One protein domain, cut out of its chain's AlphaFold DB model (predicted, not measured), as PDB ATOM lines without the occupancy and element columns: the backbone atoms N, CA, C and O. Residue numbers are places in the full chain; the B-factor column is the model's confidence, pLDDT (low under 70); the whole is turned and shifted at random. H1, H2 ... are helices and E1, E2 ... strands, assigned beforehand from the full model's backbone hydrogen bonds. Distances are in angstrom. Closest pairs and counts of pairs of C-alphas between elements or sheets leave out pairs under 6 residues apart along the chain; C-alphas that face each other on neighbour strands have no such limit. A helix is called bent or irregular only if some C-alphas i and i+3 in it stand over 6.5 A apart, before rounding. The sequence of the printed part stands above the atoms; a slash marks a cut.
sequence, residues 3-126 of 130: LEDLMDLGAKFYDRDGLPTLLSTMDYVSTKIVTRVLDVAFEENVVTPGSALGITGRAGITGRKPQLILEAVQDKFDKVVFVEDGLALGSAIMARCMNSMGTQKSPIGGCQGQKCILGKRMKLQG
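Overview. This is residues 3 to 126 of the 130 residues of the protein "DUF2114 family protein" of Methanobrevibacter sp (UniProt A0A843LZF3). What does the model look like at first sight? It is a long, loose rod of parts set one after another: the bent helix H1 makes one end, a small middle holds two short strands, E1 and E2, with the helices H2 and H3, and H4 leads away to a far end of loop and H5. The arm H1b packs on H3, and residues 3 to 8 of H1 and residues 121 to 126 stick out at the two ends. What is it made of? The printed part has 124 residues, with five named helices and two named strands in the order H1 E1 H2 H3 E2 H4 H5, mostly helix, and its one sheet is parallel. The radius of gyration of the C-alphas is 20.1 A, which is loose, and the C-alphas span 69 by 29 by 24 A.

Arrangement. How does the first helix run? H1, residues 3 to 43, was assigned as one helix by its hydrogen bonds but is bent: C-alphas 16 and 19 are 9.4 A apart. Its arms, H1a with residues 3 to 16 and H1b with residues 19 to 43, touch, the closest C-alphas being those of Phe 13 and Leu 22, 5.8 A apart, and run opposite ways at a steep tilt of 46 degrees. How do the strands pair? E1, residues 52 to 56, and E2, residues 79 to 83, are parallel neighbours at 16 degrees, with N 53 and O 79 within hydrogen-bond range at 2.8 A. With H2, residues 58 to 61, and H3, residues 65 to 73, they form a strand-helix-strand unit, two parallel neighbour strands with helices between them along the chain; its crossover is right-handed. What else is near? H1b touches H3 with residues 27 to 35 alone, the same way at a shallow tilt of 34 degrees, only just short of steep; their closest C-alphas, Asp 27 and Lys 65, are 5.3 A apart. H4, residues 86 to 98, and H5, residues 118 to 124, each touch no helix; the two are only just apart, their closest C-alphas being 8.4 A from each other. Every O i to N i+4 pair is within hydrogen-bond range in H1a, H1b, H3, H4 and H5, while H2 is too short for such a pair.

Along the chain. Where do the elements begin and end? H1a begins at C-alpha 3, (18.963, -10.927, -17.577), and H5 ends at C-alpha 124, (20.021, 6.017, -69.467). How long are they? From first to last C-alpha H1b measures 36.4 A, H1a 20.1 A, H4 18.0 A, E1 13.0 A, E2 12.9 A and H3 12.0 A; H2 and H5 are shorter.

Size, cuts and confidence. How large is it, and is it unbroken? The C-alphas farthest apart, those of Arg 16 and Gly 126, are 70.4 A apart, and the printed part has no cut. Which link is long, and where is confidence low? The link from H4 to H5, 19 residues, is long, and residues 104 to 105 within it are under 70 in pLDDT.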
ATOM      1  N   LEU A   3      17.550 -10.585 -17.479       91.56
ATOM      2  CA  LEU A   3      18.963 -10.927 -17.577       91.56
ATOM      3  C   LEU A   3      19.396 -11.858 -16.438       91.56
ATOM      4  O   LEU A   3      20.109 -12.823 -16.692       91.56
ATOM      5  N   GLU A   4      18.890 -11.626 -15.223       94.31
ATOM      6  CA  GLU A   4      19.134 -12.490 -14.057       94.31
ATOM      7  C   GLU A   4      18.626 -13.919 -14.303       94.31
ATOM      8  O   GLU A   4      19.389 -14.873 -14.169       94.31
ATOM      9  N   ASP A   5      17.395 -14.069 -14.809       94.88
ATOM     10  CA  ASP A   5      16.818 -15.378 -15.152       94.88
ATOM     11  C   ASP A   5      17.682 -16.153 -16.171       94.88
ATOM     12  O   ASP A   5      17.825 -17.377 -16.093       94.88
ATOM     13  N   LEU A   6      18.254 -15.448 -17.157       91.56
ATOM     14  CA  LEU A   6      19.120 -16.043 -18.181       91.56
ATOM     15  C   LEU A   6      20.482 -16.451 -17.615       91.56
ATOM     16  O   LEU A   6      21.009 -17.496 -18.002       91.56
ATOM     17  N   MET A   7      21.043 -15.650 -16.708       93.00
ATOM     18  CA  MET A   7      22.284 -15.984 -16.011       93.00
ATOM     19  C   MET A   7      22.104 -17.237 -15.154       93.00
ATOM     20  O   MET A   7      22.910 -18.162 -15.259       93.00
ATOM     21  N   ASP A   8      21.006 -17.318 -14.402       95.12
ATOM     22  CA  ASP A   8      20.662 -18.486 -13.591       95.12
ATOM     23  C   ASP A   8      20.482 -19.747 -14.444       95.12
ATOM     24  O   ASP A   8      20.907 -20.841 -14.067       95.12
ATOM     25  N   LEU A   9      19.855 -19.618 -15.617       92.19
ATOM     26  CA  LEU A   9      19.702 -20.729 -16.555       92.19
ATOM     27  C   LEU A   9      21.054 -21.183 -17.124       92.19
ATOM     28  O   LEU A   9      21.318 -22.384 -17.206       92.19
ATOM     29  N   GLY A  10      21.916 -20.231 -17.489       91.88
ATOM     30  CA  GLY A  10      23.266 -20.507 -17.973       91.88
ATOM     31  C   GLY A  10      24.122 -21.228 -16.932       91.88
ATOM     32  O   GLY A  10      24.768 -22.222 -17.267       91.88
ATOM     33  N   ALA A  11      24.063 -20.785 -15.670       93.88
ATOM     34  CA  ALA A  11      24.742 -21.429 -14.547       93.88
ATOM     35  C   ALA A  11      24.273 -22.880 -14.370       93.88
ATOM     36  O   ALA A  11      25.093 -23.791 -14.338       93.88
ATOM     37  N   LYS A  12      22.956 -23.127 -14.398       93.44
ATOM     38  CA  LYS A  12      22.395 -24.487 -14.304       93.44
ATOM     39  C   LYS A  12      22.911 -25.423 -15.399       93.44
ATOM     40  O   LYS A  12      23.190 -26.586 -15.116       93.44
ATOM     41  N   PHE A  13      23.025 -24.951 -16.642       92.00
ATOM     42  CA  PHE A  13      23.565 -25.766 -17.736       92.00
ATOM     43  C   PHE A  13      25.059 -26.024 -17.580       92.00
ATOM     44  O   PHE A  13      25.511 -27.146 -17.811       92.00
ATOM     45  N   TYR A  14      25.814 -25.004 -17.175       93.12
ATOM     46  CA  TYR A  14      27.246 -25.126 -16.951       93.12
ATOM     47  C   TYR A  14      27.561 -26.102 -15.811       93.12
ATOM     48  O   TYR A  14      28.371 -27.007 -16.000       93.12
ATOM     49  N   ASP A  15      26.884 -25.969 -14.671       94.44
ATOM     50  CA  ASP A  15      27.125 -26.793 -13.484       94.44
ATOM     51  C   ASP A  15      26.705 -28.253 -13.697       94.44
ATOM     52  O   ASP A  15      27.363 -29.166 -13.199       94.44
ATOM     53  N   ARG A  16      25.616 -28.490 -14.444       93.81
ATOM     54  CA  ARG A  16      25.084 -29.841 -14.673       93.81
ATOM     55  C   ARG A  16      25.798 -30.586 -15.798       93.81
ATOM     56  O   ARG A  16      26.156 -31.746 -15.623       93.81
ATOM     57  N   ASP A  17      25.964 -29.936 -16.950       92.44
ATOM     58  CA  ASP A  17      26.351 -30.590 -18.209       92.44
ATOM     59  C   ASP A  17      27.640 -30.005 -18.821       92.44
ATOM     60  O   ASP A  17      28.075 -30.430 -19.898       92.44
ATOM     61  N   GLY A  18      28.253 -29.019 -18.160       94.12
ATOM     62  CA  GLY A  18      29.513 -28.402 -18.559       94.12
ATOM     63  C   GLY A  18      29.409 -27.349 -19.668       94.12
ATOM     64  O   GLY A  18      28.392 -27.157 -20.340       94.12
ATOM     65  N   LEU A  19      30.543 -26.683 -19.904       93.19
ATOM     66  CA  LEU A  19      30.694 -25.645 -20.929       93.19
ATOM     67  C   LEU A  19      30.275 -26.077 -22.349       93.19
ATOM     68  O   LEU A  19      29.619 -25.281 -23.025       93.19
ATOM     69  N   PRO A  20      30.600 -27.294 -22.841       93.50
ATOM     70  CA  PRO A  20      30.236 -27.692 -24.203       93.50
ATOM     71  C   PRO A  20      28.724 -27.697 -24.447       93.50
ATOM     72  O   PRO A  20      28.270 -27.301 -25.524       93.50
ATOM     73  N   THR A  21      27.940 -28.102 -23.445       92.81
ATOM     74  CA  THR A  21      26.474 -28.139 -23.521       92.81
ATOM     75  C   THR A  21      25.891 -26.732 -23.547       92.81
ATOM     76  O   THR A  21      25.011 -26.443 -24.361       92.81
ATOM     77  N   LEU A  22      26.430 -25.825 -22.727       93.06
ATOM     78  CA  LEU A  22      26.054 -24.412 -22.749       93.06
ATOM     79  C   LEU A  22      26.314 -23.787 -24.130       93.06
ATOM     80  O   LEU A  22      25.403 -23.216 -24.727       93.06
ATOM     81  N   LEU A  23      27.526 -23.948 -24.673       92.50
ATOM     82  CA  LEU A  23      27.889 -23.400 -25.986       92.50
ATOM     83  C   LEU A  23      27.041 -24.000 -27.118       92.50
ATOM     84  O   LEU A  23      26.570 -23.273 -27.990       92.50
ATOM     85  N   SER A  24      26.777 -25.308 -27.072       93.12
ATOM     86  CA  SER A  24      25.895 -25.970 -28.043       93.12
ATOM     87  C   SER A  24      24.465 -25.437 -27.963       93.12
ATOM     88  O   SER A  24      23.823 -25.218 -28.987       93.12
ATOM     89  N   THR A  25      23.967 -25.169 -26.753       93.50
ATOM     90  CA  THR A  25      22.648 -24.555 -26.551       93.50
ATOM     91  C   THR A  25      22.591 -23.170 -27.190       93.50
ATOM     92  O   THR A  25      21.619 -22.856 -27.877       93.50
ATOM     93  N   MET A  26      23.647 -22.361 -27.037       92.69
ATOM     94  CA  MET A  26      23.736 -21.053 -27.690       92.69
ATOM     95  C   MET A  26      23.683 -21.169 -29.215       92.69
ATOM     96  O   MET A  26      22.957 -20.403 -29.846       92.69
ATOM     97  N   ASP A  27      24.384 -22.143 -29.803       95.19
ATOM     98  CA  ASP A  27      24.348 -22.376 -31.250       95.19
ATOM     99  C   ASP A  27      22.916 -22.667 -31.742       95.19
ATOM    100  O   ASP A  27      22.454 -22.036 -32.694       95.19
ATOM    101  N   TYR A  28      22.170 -23.539 -31.054       95.25
ATOM    102  CA  TYR A  28      20.768 -23.831 -31.391       95.25
ATOM    103  C   TYR A  28      19.836 -22.629 -31.206       95.25
ATOM    104  O   TYR A  28      18.943 -22.405 -32.027       95.25
ATOM    105  N   VAL A  29      20.019 -21.855 -30.132       94.81
ATOM    106  CA  VAL A  29      19.228 -20.640 -29.890       94.81
ATOM    107  C   VAL A  29      19.476 -19.620 -31.001       94.81
ATOM    108  O   VAL A  29      18.516 -19.078 -31.543       94.81
ATOM    109  N   SER A  30      20.731 -19.404 -31.405       94.75
ATOM    110  CA  SER A  30      21.062 -18.528 -32.534       94.75
ATOM    111  C   SER A  30      20.418 -18.999 -33.838       94.75
ATOM    112  O   SER A  30      19.836 -18.178 -34.544       94.75
ATOM    113  N   THR A  31      20.439 -20.302 -34.136       95.44
ATOM    114  CA  THR A  31      19.746 -20.844 -35.315       95.44
ATOM    115  C   THR A  31      18.243 -20.575 -35.261       95.44
ATOM    116  O   THR A  31      17.679 -20.121 -36.254       95.44
ATOM    117  N   LYS A  32      17.593 -20.757 -34.101       96.12
ATOM    118  CA  LYS A  32      16.163 -20.441 -33.932       96.12
ATOM    119  C   LYS A  32      15.842 -18.963 -34.142       96.12
ATOM    120  O   LYS A  32      14.785 -18.637 -34.676       96.12
ATOM    121  N   ILE A  33      16.729 -18.069 -33.707       95.56
ATOM    122  CA  ILE A  33      16.570 -16.631 -33.944       95.56
ATOM    123  C   ILE A  33      16.599 -16.360 -35.449       95.56
ATOM    124  O   ILE A  33      15.705 -15.686 -35.956       95.56
ATOM    125  N   VAL A  34      17.573 -16.926 -36.170       95.06
ATOM    126  CA  VAL A  34      17.676 -16.766 -37.627       95.06
ATOM    127  C   VAL A  34      16.423 -17.286 -38.325       95.06
ATOM    128  O   VAL A  34      15.826 -16.547 -39.103       95.06
ATOM    129  N   THR A  35      15.977 -18.510 -38.029       94.81
ATOM    130  CA  THR A  35      14.790 -19.075 -38.688       94.81
ATOM    131  C   THR A  35      13.544 -18.245 -38.408       94.81
ATOM    132  O   THR A  35      12.815 -17.938 -39.343       94.81
ATOM    133  N   ARG A  36      13.341 -17.779 -37.167       96.88
ATOM    134  CA  ARG A  36      12.180 -16.943 -36.834       96.88
ATOM    135  C   ARG A  36      12.198 -15.599 -37.561       96.88
ATOM    136  O   ARG A  36      11.147 -15.152 -38.011       96.88
ATOM    137  N   VAL A  37      13.363 -14.957 -37.677       95.50
ATOM    138  CA  VAL A  37      13.509 -13.705 -38.440       95.50
ATOM    139  C   VAL A  37      13.175 -13.931 -39.913       95.50
ATOM    140  O   VAL A  37      12.478 -13.117 -40.511       95.50
ATOM    141  N   LEU A  38      13.636 -15.042 -40.489       94.25
ATOM    142  CA  LEU A  38      13.345 -15.385 -41.878       94.25
ATOM    143  C   LEU A  38      11.866 -15.694 -42.096       94.25
ATOM    144  O   LEU A  38      11.312 -15.231 -43.086       94.25
ATOM    145  N   ASP A  39      11.221 -16.421 -41.182       94.25
ATOM    146  CA  ASP A  39       9.788 -16.715 -41.276       94.25
ATOM    147  C   ASP A  39       8.973 -15.415 -41.337       94.25
ATOM    148  O   ASP A  39       8.170 -15.248 -42.249       94.25
ATOM    149  N   VAL A  40       9.272 -14.445 -40.463       96.69
ATOM    150  CA  VAL A  40       8.648 -13.109 -40.517       96.69
ATOM    151  C   VAL A  40       8.975 -12.393 -41.833       96.69
ATOM    152  O   VAL A  40       8.102 -11.793 -42.447       96.69
ATOM    153  N   ALA A  41      10.218 -12.464 -42.316       95.19
ATOM    154  CA  ALA A  41      10.604 -11.813 -43.569       95.19
ATOM    155  C   ALA A  41       9.881 -12.390 -44.803       95.19
ATOM    156  O   ALA A  41       9.609 -11.648 -45.751       95.19
ATOM    157  N   PHE A  42       9.565 -13.688 -44.801       93.12
ATOM    158  CA  PHE A  42       8.737 -14.320 -45.829       93.12
ATOM    159  C   PHE A  42       7.254 -13.966 -45.667       93.12
ATOM    160  O   PHE A  42       6.616 -13.632 -46.661       93.12
ATOM    161  N   GLU A  43       6.718 -13.989 -44.440       95.31
ATOM    162  CA  GLU A  43       5.338 -13.574 -44.129       95.31
ATOM    163  C   GLU A  43       5.061 -12.140 -44.623       95.31
ATOM    164  O   GLU A  43       4.053 -11.880 -45.278       95.31
ATOM    165  N   GLU A  44       6.011 -11.231 -44.399       96.31
ATOM    166  CA  GLU A  44       5.935  -9.822 -44.801       96.31
ATOM    167  C   GLU A  44       6.358  -9.570 -46.263       96.31
ATOM    168  O   GLU A  44       6.410  -8.425 -46.710       96.31
ATOM    169  N   ASN A  45       6.668 -10.619 -47.039       93.50
ATOM    170  CA  ASN A  45       7.128 -10.534 -48.435       93.50
ATOM    171  C   ASN A  45       8.363  -9.628 -48.647       93.50
ATOM    172  O   ASN A  45       8.556  -9.054 -49.722       93.50
ATOM    173  N   VAL A  46       9.226  -9.511 -47.636       94.38
ATOM    174  CA  VAL A  46      10.506  -8.781 -47.721       94.38
ATOM    175  C   VAL A  46      11.561  -9.617 -48.450       94.38
ATOM    176  O   VAL A  46      12.484  -9.078 -49.063       94.38
ATOM    177  N   VAL A  47      11.417 -10.943 -48.406       91.50
ATOM    178  CA  VAL A  47      12.276 -11.912 -49.091       91.50
ATOM    179  C   VAL A  47      11.417 -12.777 -50.008       91.50
ATOM    180  O   VAL A  47      10.354 -13.248 -49.612       91.50
ATOM    181  N   THR A  48      11.885 -13.014 -51.233       87.25
ATOM    182  CA  THR A  48      11.205 -13.886 -52.203       87.25
ATOM    183  C   THR A  48      11.934 -15.221 -52.362       87.25
ATOM    184  O   THR A  48      13.161 -15.260 -52.201       87.25
ATOM    185  N   PRO A  49      11.233 -16.303 -52.753       82.62
ATOM    186  CA  PRO A  49      11.873 -17.555 -53.151       82.62
ATOM    187  C   PRO A  49      12.957 -17.326 -54.217       82.62
ATOM    188  O   PRO A  49      12.784 -16.491 -55.108       82.62
ATOM    189  N   GLY A  50      14.083 -18.033 -54.104       79.81
ATOM    190  CA  GLY A  50      15.243 -17.872 -54.996       79.81
ATOM    191  C   GLY A  50      16.197 -16.728 -54.622       79.81
ATOM    192  O   GLY A  50      17.181 -16.467 -55.315       79.81
ATOM    193  N   SER A  51      15.944 -16.029 -53.511       88.62
ATOM    194  CA  SER A  51      16.898 -15.053 -52.972       88.62
ATOM    195  C   SER A  51      18.198 -15.730 -52.511       88.62
ATOM    196  O   SER A  51      18.241 -16.932 -52.241       88.62
ATOM    197  N   ALA A  52      19.267 -14.941 -52.374       90.44
ATOM    198  CA  ALA A  52      20.487 -15.357 -51.685       90.44
ATOM    199  C   ALA A  52      20.469 -14.862 -50.232       90.44
ATOM    200  O   ALA A  52      20.142 -13.703 -49.976       90.44
ATOM    201  N   LEU A  53      20.861 -15.720 -49.291       93.50
ATOM    202  CA  LEU A  53      20.994 -15.390 -47.875       93.50
ATOM    203  C   LEU A  53      22.463 -15.148 -47.525       93.50
ATOM    204  O   LEU A  53      23.318 -16.006 -47.744       93.50
ATOM    205  N   GLY A  54      22.758 -13.986 -46.947       93.25
ATOM    206  CA  GLY A  54      24.072 -13.670 -46.397       93.25
ATOM    207  C   GLY A  54      24.027 -13.590 -44.878       93.25
ATOM    208  O   GLY A  54      23.245 -12.818 -44.329       93.25
ATOM    209  N   ILE A  55      24.886 -14.351 -44.204       94.75
ATOM    210  CA  ILE A  55      25.058 -14.300 -42.750       94.75
ATOM    211  C   ILE A  55      26.421 -13.700 -42.446       94.75
ATOM    212  O   ILE A  55      27.451 -14.187 -42.911       94.75
ATOM    213  N   THR A  56      26.405 -12.617 -41.674       93.75
ATOM    214  CA  THR A  56      27.587 -11.811 -41.374       93.75
ATOM    215  C   THR A  56      27.844 -11.713 -39.875       93.75
ATOM    216  O   THR A  56      26.911 -11.706 -39.073       93.75
ATOM    217  N   GLY A  57      29.117 -11.577 -39.505       91.12
ATOM    218  CA  GLY A  57      29.555 -11.359 -38.132       91.12
ATOM    219  C   GLY A  57      29.776 -12.650 -37.346       91.12
ATOM    220  O   GLY A  57      29.060 -13.640 -37.494       91.12
ATOM    221  N   ARG A  58      30.755 -12.615 -36.429       91.00
ATOM    222  CA  ARG A  58      31.168 -13.767 -35.597       91.00
ATOM    223  C   ARG A  58      30.012 -14.443 -34.856       91.00
ATOM    224  O   ARG A  58      30.035 -15.658 -34.671       91.00
ATOM    225  N   ALA A  59      28.990 -13.680 -34.472       89.62
ATOM    226  CA  ALA A  59      27.802 -14.202 -33.803       89.62
ATOM    227  C   ALA A  59      27.005 -15.200 -34.664       89.62
ATOM    228  O   ALA A  59      26.391 -16.100 -34.108       89.62
ATOM    229  N   GLY A  60      27.033 -15.077 -35.995       90.06
ATOM    230  CA  GLY A  60      26.331 -15.983 -36.912       90.06
ATOM    231  C   GLY A  60      27.210 -17.074 -37.529       90.06
ATOM    232  O   GLY A  60      26.677 -18.069 -38.009       90.06
ATOM    233  N   ILE A  61      28.540 -16.909 -37.514       94.06
ATOM    234  CA  ILE A  61      29.460 -17.755 -38.305       94.06
ATOM    235  C   ILE A  61      30.388 -18.670 -37.486       94.06
ATOM    236  O   ILE A  61      31.183 -19.407 -38.057       94.06
ATOM    237  N   THR A  62      30.342 -18.603 -36.156       93.31
ATOM    238  CA  THR A  62      31.217 -19.397 -35.266       93.31
ATOM    239  C   THR A  62      30.515 -20.638 -34.711       93.31
ATOM    240  O   THR A  62      29.290 -20.742 -34.755       93.31
ATOM    241  N   GLY A  63      31.271 -21.575 -34.130       93.31
ATOM    242  CA  GLY A  63      30.705 -22.805 -33.567       93.31
ATOM    243  C   GLY A  63      30.064 -23.681 -34.646       93.31
ATOM    244  O   GLY A  63      30.560 -23.740 -35.770       93.31
ATOM    245  N   ARG A  64      28.952 -24.341 -34.314       95.56
ATOM    246  CA  ARG A  64      28.165 -25.155 -35.256       95.56
ATOM    247  C   ARG A  64      27.034 -24.389 -35.948       95.56
ATOM    248  O   ARG A  64      26.253 -24.982 -36.693       95.56
ATOM    249  N   LYS A  65      26.929 -23.076 -35.712       95.81
ATOM    250  CA  LYS A  65      25.869 -22.225 -36.279       95.81
ATOM    251  C   LYS A  65      25.821 -22.275 -37.809       95.81
ATOM    252  O   LYS A  65      24.720 -22.462 -38.316       95.81
ATOM    253  N   PRO A  66      26.941 -22.191 -38.561       96.12
ATOM    254  CA  PRO A  66      26.876 -22.265 -40.018       96.12
ATOM    255  C   PRO A  66      26.195 -23.532 -40.533       96.12
ATOM    256  O   PRO A  66      25.351 -23.455 -41.418       96.12
ATOM    257  N   GLN A  67      26.523 -24.686 -39.946       96.94
ATOM    258  CA  GLN A  67      25.951 -25.971 -40.340       96.94
ATOM    259  C   GLN A  67      24.463 -26.038 -39.984       96.94
ATOM    260  O   GLN A  67      23.645 -26.311 -40.853       96.94
ATOM    261  N   LEU A  68      24.108 -25.709 -38.736       97.06
ATOM    262  CA  LEU A  68      22.720 -25.747 -38.265       97.06
ATOM    263  C   LEU A  68      21.815 -24.778 -39.035       97.06
ATOM    264  O   LEU A  68      20.668 -25.101 -39.332       97.06
ATOM    265  N   ILE A  69      22.313 -23.580 -39.345       96.62
ATOM    266  CA  ILE A  69      21.553 -22.597 -40.113       96.62
ATOM    267  C   ILE A  69      21.402 -23.059 -41.557       96.62
ATOM    268  O   ILE A  69      20.300 -22.986 -42.090       96.62
ATOM    269  N   LEU A  70      22.473 -23.555 -42.184       96.06
ATOM    270  CA  LEU A  70      22.412 -24.063 -43.552       96.06
ATOM    271  C   LEU A  70      21.387 -25.197 -43.679       96.06
ATOM    272  O   LEU A  70      20.539 -25.144 -44.564       96.06
ATOM    273  N   GLU A  71      21.409 -26.164 -42.758       96.00
ATOM    274  CA  GLU A  71      20.436 -27.262 -42.704       96.00
ATOM    275  C   GLU A  71      18.987 -26.758 -42.629       96.00
ATOM    276  O   GLU A  71      18.108 -27.338 -43.264       96.00
ATOM    277  N   ALA A  72      18.749 -25.665 -41.896       94.12
ATOM    278  CA  ALA A  72      17.421 -25.106 -41.661       94.12
ATOM    279  C   ALA A  72      16.875 -24.213 -42.792       94.12
ATOM    280  O   ALA A  72      15.690 -23.880 -42.763       94.12
ATOM    281  N   VAL A  73      17.717 -23.758 -43.729       93.31
ATOM    282  CA  VAL A  73      17.325 -22.738 -44.728       93.31
ATOM    283  C   VAL A  73      17.665 -23.098 -46.176       93.31
ATOM    284  O   VAL A  73      17.260 -22.378 -47.087       93.31
ATOM    285  N   GLN A  74      18.420 -24.173 -46.412       89.75
ATOM    286  CA  GLN A  74      18.886 -24.584 -47.747       89.75
ATOM    287  C   GLN A  74      17.769 -24.838 -48.771       89.75
ATOM    288  O   GLN A  74      18.009 -24.752 -49.968       89.75
ATOM    289  N   ASP A  75      16.560 -25.157 -48.320       89.94
ATOM    290  CA  ASP A  75      15.378 -25.376 -49.155       89.94
ATOM    291  C   ASP A  75      14.681 -24.066 -49.563       89.94
ATOM    292  O   ASP A  75      13.948 -24.034 -50.551       89.94
ATOM    293  N   LYS A  76      14.923 -22.975 -48.825       88.75
ATOM    294  CA  LYS A  76      14.287 -21.663 -49.037       88.75
ATOM    295  C   LYS A  76      15.124 -20.705 -49.896       88.75
ATOM    296  O   LYS A  76      14.575 -19.745 -50.443       88.75
ATOM    297  N   PHE A  77      16.436 -20.928 -50.002       92.25
ATOM    298  CA  PHE A  77      17.384 -20.009 -50.646       92.25
ATOM    299  C   PHE A  77      18.269 -20.712 -51.675       92.25
ATOM    300  O   PHE A  77      18.807 -21.780 -51.410       92.25
ATOM    301  N   ASP A  78      18.530 -20.046 -52.804       89.56
ATOM    302  CA  ASP A  78      19.403 -20.579 -53.864       89.56
ATOM    303  C   ASP A  78      20.872 -20.640 -53.431       89.56
ATOM    304  O   ASP A  78      21.650 -21.483 -53.884       89.56
ATOM    305  N   LYS A  79      21.288 -19.673 -52.605       91.06
ATOM    306  CA  LYS A  79      22.658 -19.547 -52.103       91.06
ATOM    307  C   LYS A  79      22.650 -19.046 -50.676       91.06
ATOM    308  O   LYS A  79      21.988 -18.056 -50.373       91.06
ATOM    309  N   VAL A  80      23.471 -19.669 -49.841       93.81
ATOM    310  CA  VAL A  80      23.741 -19.227 -48.474       93.81
ATOM    311  C   VAL A  80      25.235 -18.964 -48.355       93.81
ATOM    312  O   VAL A  80      26.047 -19.826 -48.689       93.81
ATOM    313  N   VAL A  81      25.608 -17.764 -47.920       93.19
ATOM    314  CA  VAL A  81      27.010 -17.370 -47.742       93.19
ATOM    315  C   VAL A  81      27.260 -16.907 -46.315       93.19
ATOM    316  O   VAL A  81      26.477 -16.147 -45.749       93.19
ATOM    317  N   PHE A  82      28.377 -17.352 -45.747       94.44
ATOM    318  CA  PHE A  82      28.846 -16.952 -44.426       94.44
ATOM    319  C   PHE A  82      30.087 -16.085 -44.601       94.44
ATOM    320  O   PHE A  82      31.049 -16.498 -45.248       94.44
ATOM    321  N   VAL A  83      30.052 -14.870 -44.061       92.00
ATOM    322  CA  VAL A  83      31.109 -13.870 -44.242       92.00
ATOM    323  C   VAL A  83      31.457 -13.263 -42.887       92.00
ATOM    324  O   VAL A  83      30.573 -13.034 -42.066       92.00
ATOM    325  N   GLU A  84      32.734 -12.983 -42.629       89.88
ATOM    326  CA  GLU A  84      33.133 -12.322 -41.379       89.88
ATOM    327  C   GLU A  84      32.549 -10.915 -41.254       89.88
ATOM    328  O   GLU A  84      31.892 -10.613 -40.258       89.88
ATOM    329  N   ASP A  85      32.742 -10.083 -42.280       91.06
ATOM    330  CA  ASP A  85      32.244  -8.710 -42.323       91.06
ATOM    331  C   ASP A  85      31.662  -8.373 -43.702       91.06
ATOM    332  O   ASP A  85      32.331  -7.875 -44.612       91.06
ATOM    333  N   GLY A  86      30.374  -8.675 -43.865       90.00
ATOM    334  CA  GLY A  86      29.619  -8.348 -45.068       90.00
ATOM    335  C   GLY A  86      29.395  -6.844 -45.248       90.00
ATOM    336  O   GLY A  86      29.284  -6.385 -46.386       90.00
ATOM    337  N   LEU A  87      29.367  -6.062 -44.163       90.00
ATOM    338  CA  LEU A  87      29.110  -4.624 -44.229       90.00
ATOM    339  C   LEU A  87      30.334  -3.868 -44.753       90.00
ATOM    340  O   LEU A  87      30.207  -3.051 -45.671       90.00
ATOM    341  N   ALA A  88      31.523  -4.166 -44.224       91.44
ATOM    342  CA  ALA A  88      32.768  -3.590 -44.717       91.44
ATOM    343  C   ALA A  88      33.035  -4.019 -46.165       91.44
ATOM    344  O   ALA A  88      33.360  -3.177 -47.008       91.44
ATOM    345  N   LEU A  89      32.820  -5.301 -46.490       88.81
ATOM    346  CA  LEU A  89      32.976  -5.806 -47.854       88.81
ATOM    347  C   LEU A  89      32.009  -5.113 -48.825       88.81
ATOM    348  O   LEU A  89      32.427  -4.639 -49.883       88.81
ATOM    349  N   GLY A  90      30.731  -5.003 -48.452       87.56
ATOM    350  CA  GLY A  90      29.719  -4.308 -49.244       87.56
ATOM    351  C   GLY A  90      30.077  -2.840 -49.476       87.56
ATOM    352  O   GLY A  90      30.006  -2.356 -50.608       87.56
ATOM    353  N   SER A  91      30.553  -2.154 -48.436       90.12
ATOM    354  CA  SER A  91      30.991  -0.754 -48.509       90.12
ATOM    355  C   SER A  91      32.188  -0.573 -49.447       90.12
ATOM    356  O   SER A  91      32.178   0.318 -50.299       90.12
ATOM    357  N   ALA A  92      33.191  -1.450 -49.362       89.69
ATOM    358  CA  ALA A  92      34.358  -1.419 -50.241       89.69
ATOM    359  C   ALA A  92      33.978  -1.652 -51.714       89.69
ATOM    360  O   ALA A  92      34.457  -0.952 -52.609       89.69
ATOM    361  N   ILE A  93      33.081  -2.604 -51.981       86.56
ATOM    362  CA  ILE A  93      32.579  -2.879 -53.333       86.56
ATOM    363  C   ILE A  93      31.785  -1.688 -53.883       86.56
ATOM    364  O   ILE A  93      32.018  -1.278 -55.023       86.56
ATOM    365  N   MET A  94      30.915  -1.082 -53.072       85.19
ATOM    366  CA  MET A  94      30.176   0.123 -53.456       85.19
ATOM    367  C   MET A  94      31.115   1.289 -53.772       85.19
ATOM    368  O   MET A  94      30.976   1.903 -54.830       85.19
ATOM    369  N   ALA A  95      32.118   1.550 -52.929       88.31
ATOM    370  CA  ALA A  95      33.106   2.603 -53.163       88.31
ATOM    371  C   ALA A  95      33.862   2.392 -54.486       88.31
ATOM    372  O   ALA A  95      33.994   3.321 -55.285       88.31
ATOM    373  N   ARG A  96      34.299   1.160 -54.777       84.94
ATOM    374  CA  ARG A  96      34.939   0.818 -56.060       84.94
ATOM    375  C   ARG A  96      33.995   0.997 -57.248       84.94
ATOM    376  O   ARG A  96      34.419   1.468 -58.302       84.94
ATOM    377  N   CYS A  97      32.720   0.641 -57.088       79.00
ATOM    378  CA  CYS A  97      31.710   0.825 -58.125       79.00
ATOM    379  C   CYS A  97      31.444   2.313 -58.406       79.00
ATOM    380  O   CYS A  97      31.345   2.697 -59.570       79.00
ATOM    381  N   MET A  98      31.347   3.151 -57.369       82.31
ATOM    382  CA  MET A  98      31.142   4.600 -57.507       82.31
ATOM    383  C   MET A  98      32.352   5.300 -58.135       82.31
ATOM    384  O   MET A  98      32.178   6.214 -58.933       82.31
ATOM    385  N   ASN A  99      33.564   4.813 -57.865       84.50
ATOM    386  CA  ASN A  99      34.800   5.315 -58.472       84.50
ATOM    387  C   ASN A  99      35.111   4.688 -59.844       84.50
ATOM    388  O   ASN A  99      36.238   4.773 -60.323       84.50
ATOM    389  N   SER A 100      34.128   4.038 -60.482       77.62
ATOM    390  CA  SER A 100      34.259   3.441 -61.821       77.62
ATOM    391  C   SER A 100      35.446   2.481 -61.970       77.62
ATOM    392  O   SER A 100      35.970   2.290 -63.064       77.62
ATOM    393  N   MET A 101      35.853   1.815 -60.886       80.88
ATOM    394  CA  MET A 101      36.968   0.861 -60.917       80.88
ATOM    395  C   MET A 101      36.586  -0.480 -61.567       80.88
ATOM    396  O   MET A 101      37.416  -1.386 -61.650       80.88
ATOM    397  N   GLY A 102      35.322  -0.645 -61.972       74.56
ATOM    398  CA  GLY A 102      34.787  -1.866 -62.574       74.56
ATOM    399  C   GLY A 102      34.732  -1.759 -64.087       74.56
ATOM    400  O   GLY A 102      34.393  -0.713 -64.627       74.56
ATOM    401  N   THR A 103      35.013  -2.859 -64.780       70.19
ATOM    402  CA  THR A 103      34.985  -2.913 -66.249       70.19
ATOM    403  C   THR A 103      33.919  -3.889 -66.741       70.19
ATOM    404  O   THR A 103      33.357  -4.667 -65.974       70.19
ATOM    405  N   GLN A 104      33.636  -3.891 -68.046       65.06
ATOM    406  CA  GLN A 104      32.738  -4.894 -68.639       65.06
ATOM    407  C   GLN A 104      33.303  -6.324 -68.557       65.06
ATOM    408  O   GLN A 104      32.526  -7.278 -68.527       65.06
ATOM    409  N   LYS A 105      34.637  -6.467 -68.530       68.12
ATOM    410  CA  LYS A 105      35.335  -7.756 -68.398       68.12
ATOM    411  C   LYS A 105      35.446  -8.204 -66.937       68.12
ATOM    412  O   LYS A 105      35.373  -9.394 -66.671       68.12
ATOM    413  N   SER A 106      35.591  -7.255 -66.011       71.00
ATOM    414  CA  SER A 106      35.648  -7.487 -64.564       71.00
ATOM    415  C   SER A 106      34.650  -6.563 -63.852       71.00
ATOM    416  O   SER A 106      35.009  -5.455 -63.430       71.00
ATOM    417  N   PRO A 107      33.361  -6.948 -63.814       72.12
ATOM    418  CA  PRO A 107      32.315  -6.136 -63.209       72.12
ATOM    419  C   PRO A 107      32.418  -6.153 -61.679       72.12
ATOM    420  O   PRO A 107      32.700  -7.185 -61.081       72.12
ATOM    421  N   ILE A 108      32.166  -5.006 -61.042       77.00
ATOM    422  CA  ILE A 108      32.208  -4.850 -59.570       77.00
ATOM    423  C   ILE A 108      30.814  -4.584 -58.981       77.00
ATOM    424  O   ILE A 108      30.615  -4.715 -57.783       77.00
ATOM    425  N   GLY A 109      29.830  -4.235 -59.810       72.06
ATOM    426  CA  GLY A 109      28.454  -3.994 -59.375       72.06
ATOM    427  C   GLY A 109      27.442  -4.645 -60.309       72.06
ATOM    428  O   GLY A 109      27.793  -5.054 -61.412       72.06
ATOM    429  N   GLY A 110      26.182  -4.710 -59.890       72.19
ATOM    430  CA  GLY A 110      25.079  -5.239 -60.692       72.19
ATOM    431  C   GLY A 110      24.165  -6.179 -59.918       72.19
ATOM    432  O   GLY A 110      24.394  -6.450 -58.744       72.19
ATOM    433  N   CYS A 111      23.112  -6.654 -60.580       71.50
ATOM    434  CA  CYS A 111      22.278  -7.725 -60.041       71.50
ATOM    435  C   CYS A 111      23.042  -9.054 -60.097       71.50
ATOM    436  O   CYS A 111      23.903  -9.242 -60.961       71.50
ATOM    437  N   GLN A 112      22.697  -9.992 -59.214       71.75
ATOM    438  CA  GLN A 112      23.267 -11.338 -59.218       71.75
ATOM    439  C   GLN A 112      23.185 -11.965 -60.622       71.75
ATOM    440  O   GLN A 112      22.139 -11.943 -61.268       71.75
ATOM    441  N   GLY A 113      24.317 -12.480 -61.115       73.00
ATOM    442  CA  GLY A 113      24.430 -13.080 -62.450       73.00
ATOM    443  C   GLY A 113      24.517 -12.086 -63.618       73.00
ATOM    444  O   GLY A 113      24.705 -12.510 -64.756       73.00
ATOM    445  N   GLN A 114      24.422 -10.775 -63.375       74.75
ATOM    446  CA  GLN A 114      24.545  -9.757 -64.421       74.75
ATOM    447  C   GLN A 114      25.929  -9.098 -64.443       74.75
ATOM    448  O   GLN A 114      26.668  -9.079 -63.462       74.75
ATOM    449  N   LYS A 115      26.272  -8.518 -65.600       73.25
ATOM    450  CA  LYS A 115      27.443  -7.644 -65.753       73.25
ATOM    451  C   LYS A 115      27.207  -6.291 -65.066       73.25
ATOM    452  O   LYS A 115      26.088  -5.956 -64.677       73.25
ATOM    453  N   CYS A 116      28.269  -5.489 -65.006       75.44
ATOM    454  CA  CYS A 116      28.265  -4.136 -64.455       75.44
ATOM    455  C   CYS A 116      27.064  -3.300 -64.929       75.44
ATOM    456  O   CYS A 116      26.864  -3.131 -66.134       75.44
ATOM    457  N   ILE A 117      26.309  -2.710 -63.992       75.94
ATOM    458  CA  ILE A 117      25.187  -1.808 -64.320       75.94
ATOM    459  C   ILE A 117      25.639  -0.466 -64.902       75.94
ATOM    460  O   ILE A 117      24.803   0.273 -65.414       75.94
ATOM    461  N   LEU A 118      26.936  -0.142 -64.853       74.00
ATOM    462  CA  LEU A 118      27.471   1.126 -65.353       74.00
ATOM    463  C   LEU A 118      27.077   1.375 -66.813       74.00
ATOM    464  O   LEU A 118      26.571   2.446 -67.116       74.00
ATOM    465  N   GLY A 119      27.186   0.368 -67.688       72.00
ATOM    466  CA  GLY A 119      26.761   0.505 -69.088       72.00
ATOM    467  C   GLY A 119      25.266   0.822 -69.222       72.00
ATOM    468  O   GLY A 119      24.878   1.695 -69.991       72.00
ATOM    469  N   LYS A 120      24.411   0.189 -68.405       75.62
ATOM    470  CA  LYS A 120      22.971   0.505 -68.367       75.62
ATOM    471  C   LYS A 120      22.721   1.942 -67.879       75.62
ATOM    472  O   LYS A 120      21.887   2.634 -68.452       75.62
ATOM    473  N   ARG A 121      23.468   2.411 -66.868       71.12
ATOM    474  CA  ARG A 121      23.382   3.792 -66.351       71.12
ATOM    475  C   ARG A 121      23.835   4.820 -67.387       71.12
ATOM    476  O   ARG A 121      23.146   5.811 -67.584       71.12
ATOM    477  N   MET A 122      24.941   4.560 -68.079       75.56
ATOM    478  CA  MET A 122      25.461   5.434 -69.133       75.56
ATOM    479  C   MET A 122      24.473   5.565 -70.299       75.56
ATOM    480  O   MET A 122      24.269   6.678 -70.782       75.56
ATOM    481  N   LYS A 123      23.804   4.467 -70.693       79.75
ATOM    482  CA  LYS A 123      22.741   4.491 -71.718       79.75
ATOM    483  C   LYS A 123      21.555   5.350 -71.288       79.75
ATOM    484  O   LYS A 123      21.086   6.167 -72.071       79.75
ATOM    485  N   LEU A 124      21.104   5.202 -70.040       77.56
ATOM    486  CA  LEU A 124      20.021   6.017 -69.467       77.56
ATOM    487  C   LEU A 124      20.380   7.507 -69.383       77.56
ATOM    488  O   LEU A 124      19.515   8.353 -69.567       77.56
ATOM    489  N   GLN A 125      21.647   7.829 -69.132       77.69
ATOM    490  CA  GLN A 125      22.142   9.207 -69.053       77.69
ATOM    491  C   GLN A 125      22.443   9.835 -70.426       77.69
ATOM    492  O   GLN A 125      22.962  10.946 -70.479       77.69
ATOM    493  N   GLY A 126      22.158   9.143 -71.537       74.44
ATOM    494  CA  GLY A 126      22.425   9.651 -72.887       74.44
ATOM    495  C   GLY A 126      23.915   9.836 -73.194       74.44
ATOM    496  O   GLY A 126      24.277  10.585 -74.100       74.44
TER     497      GLY A 126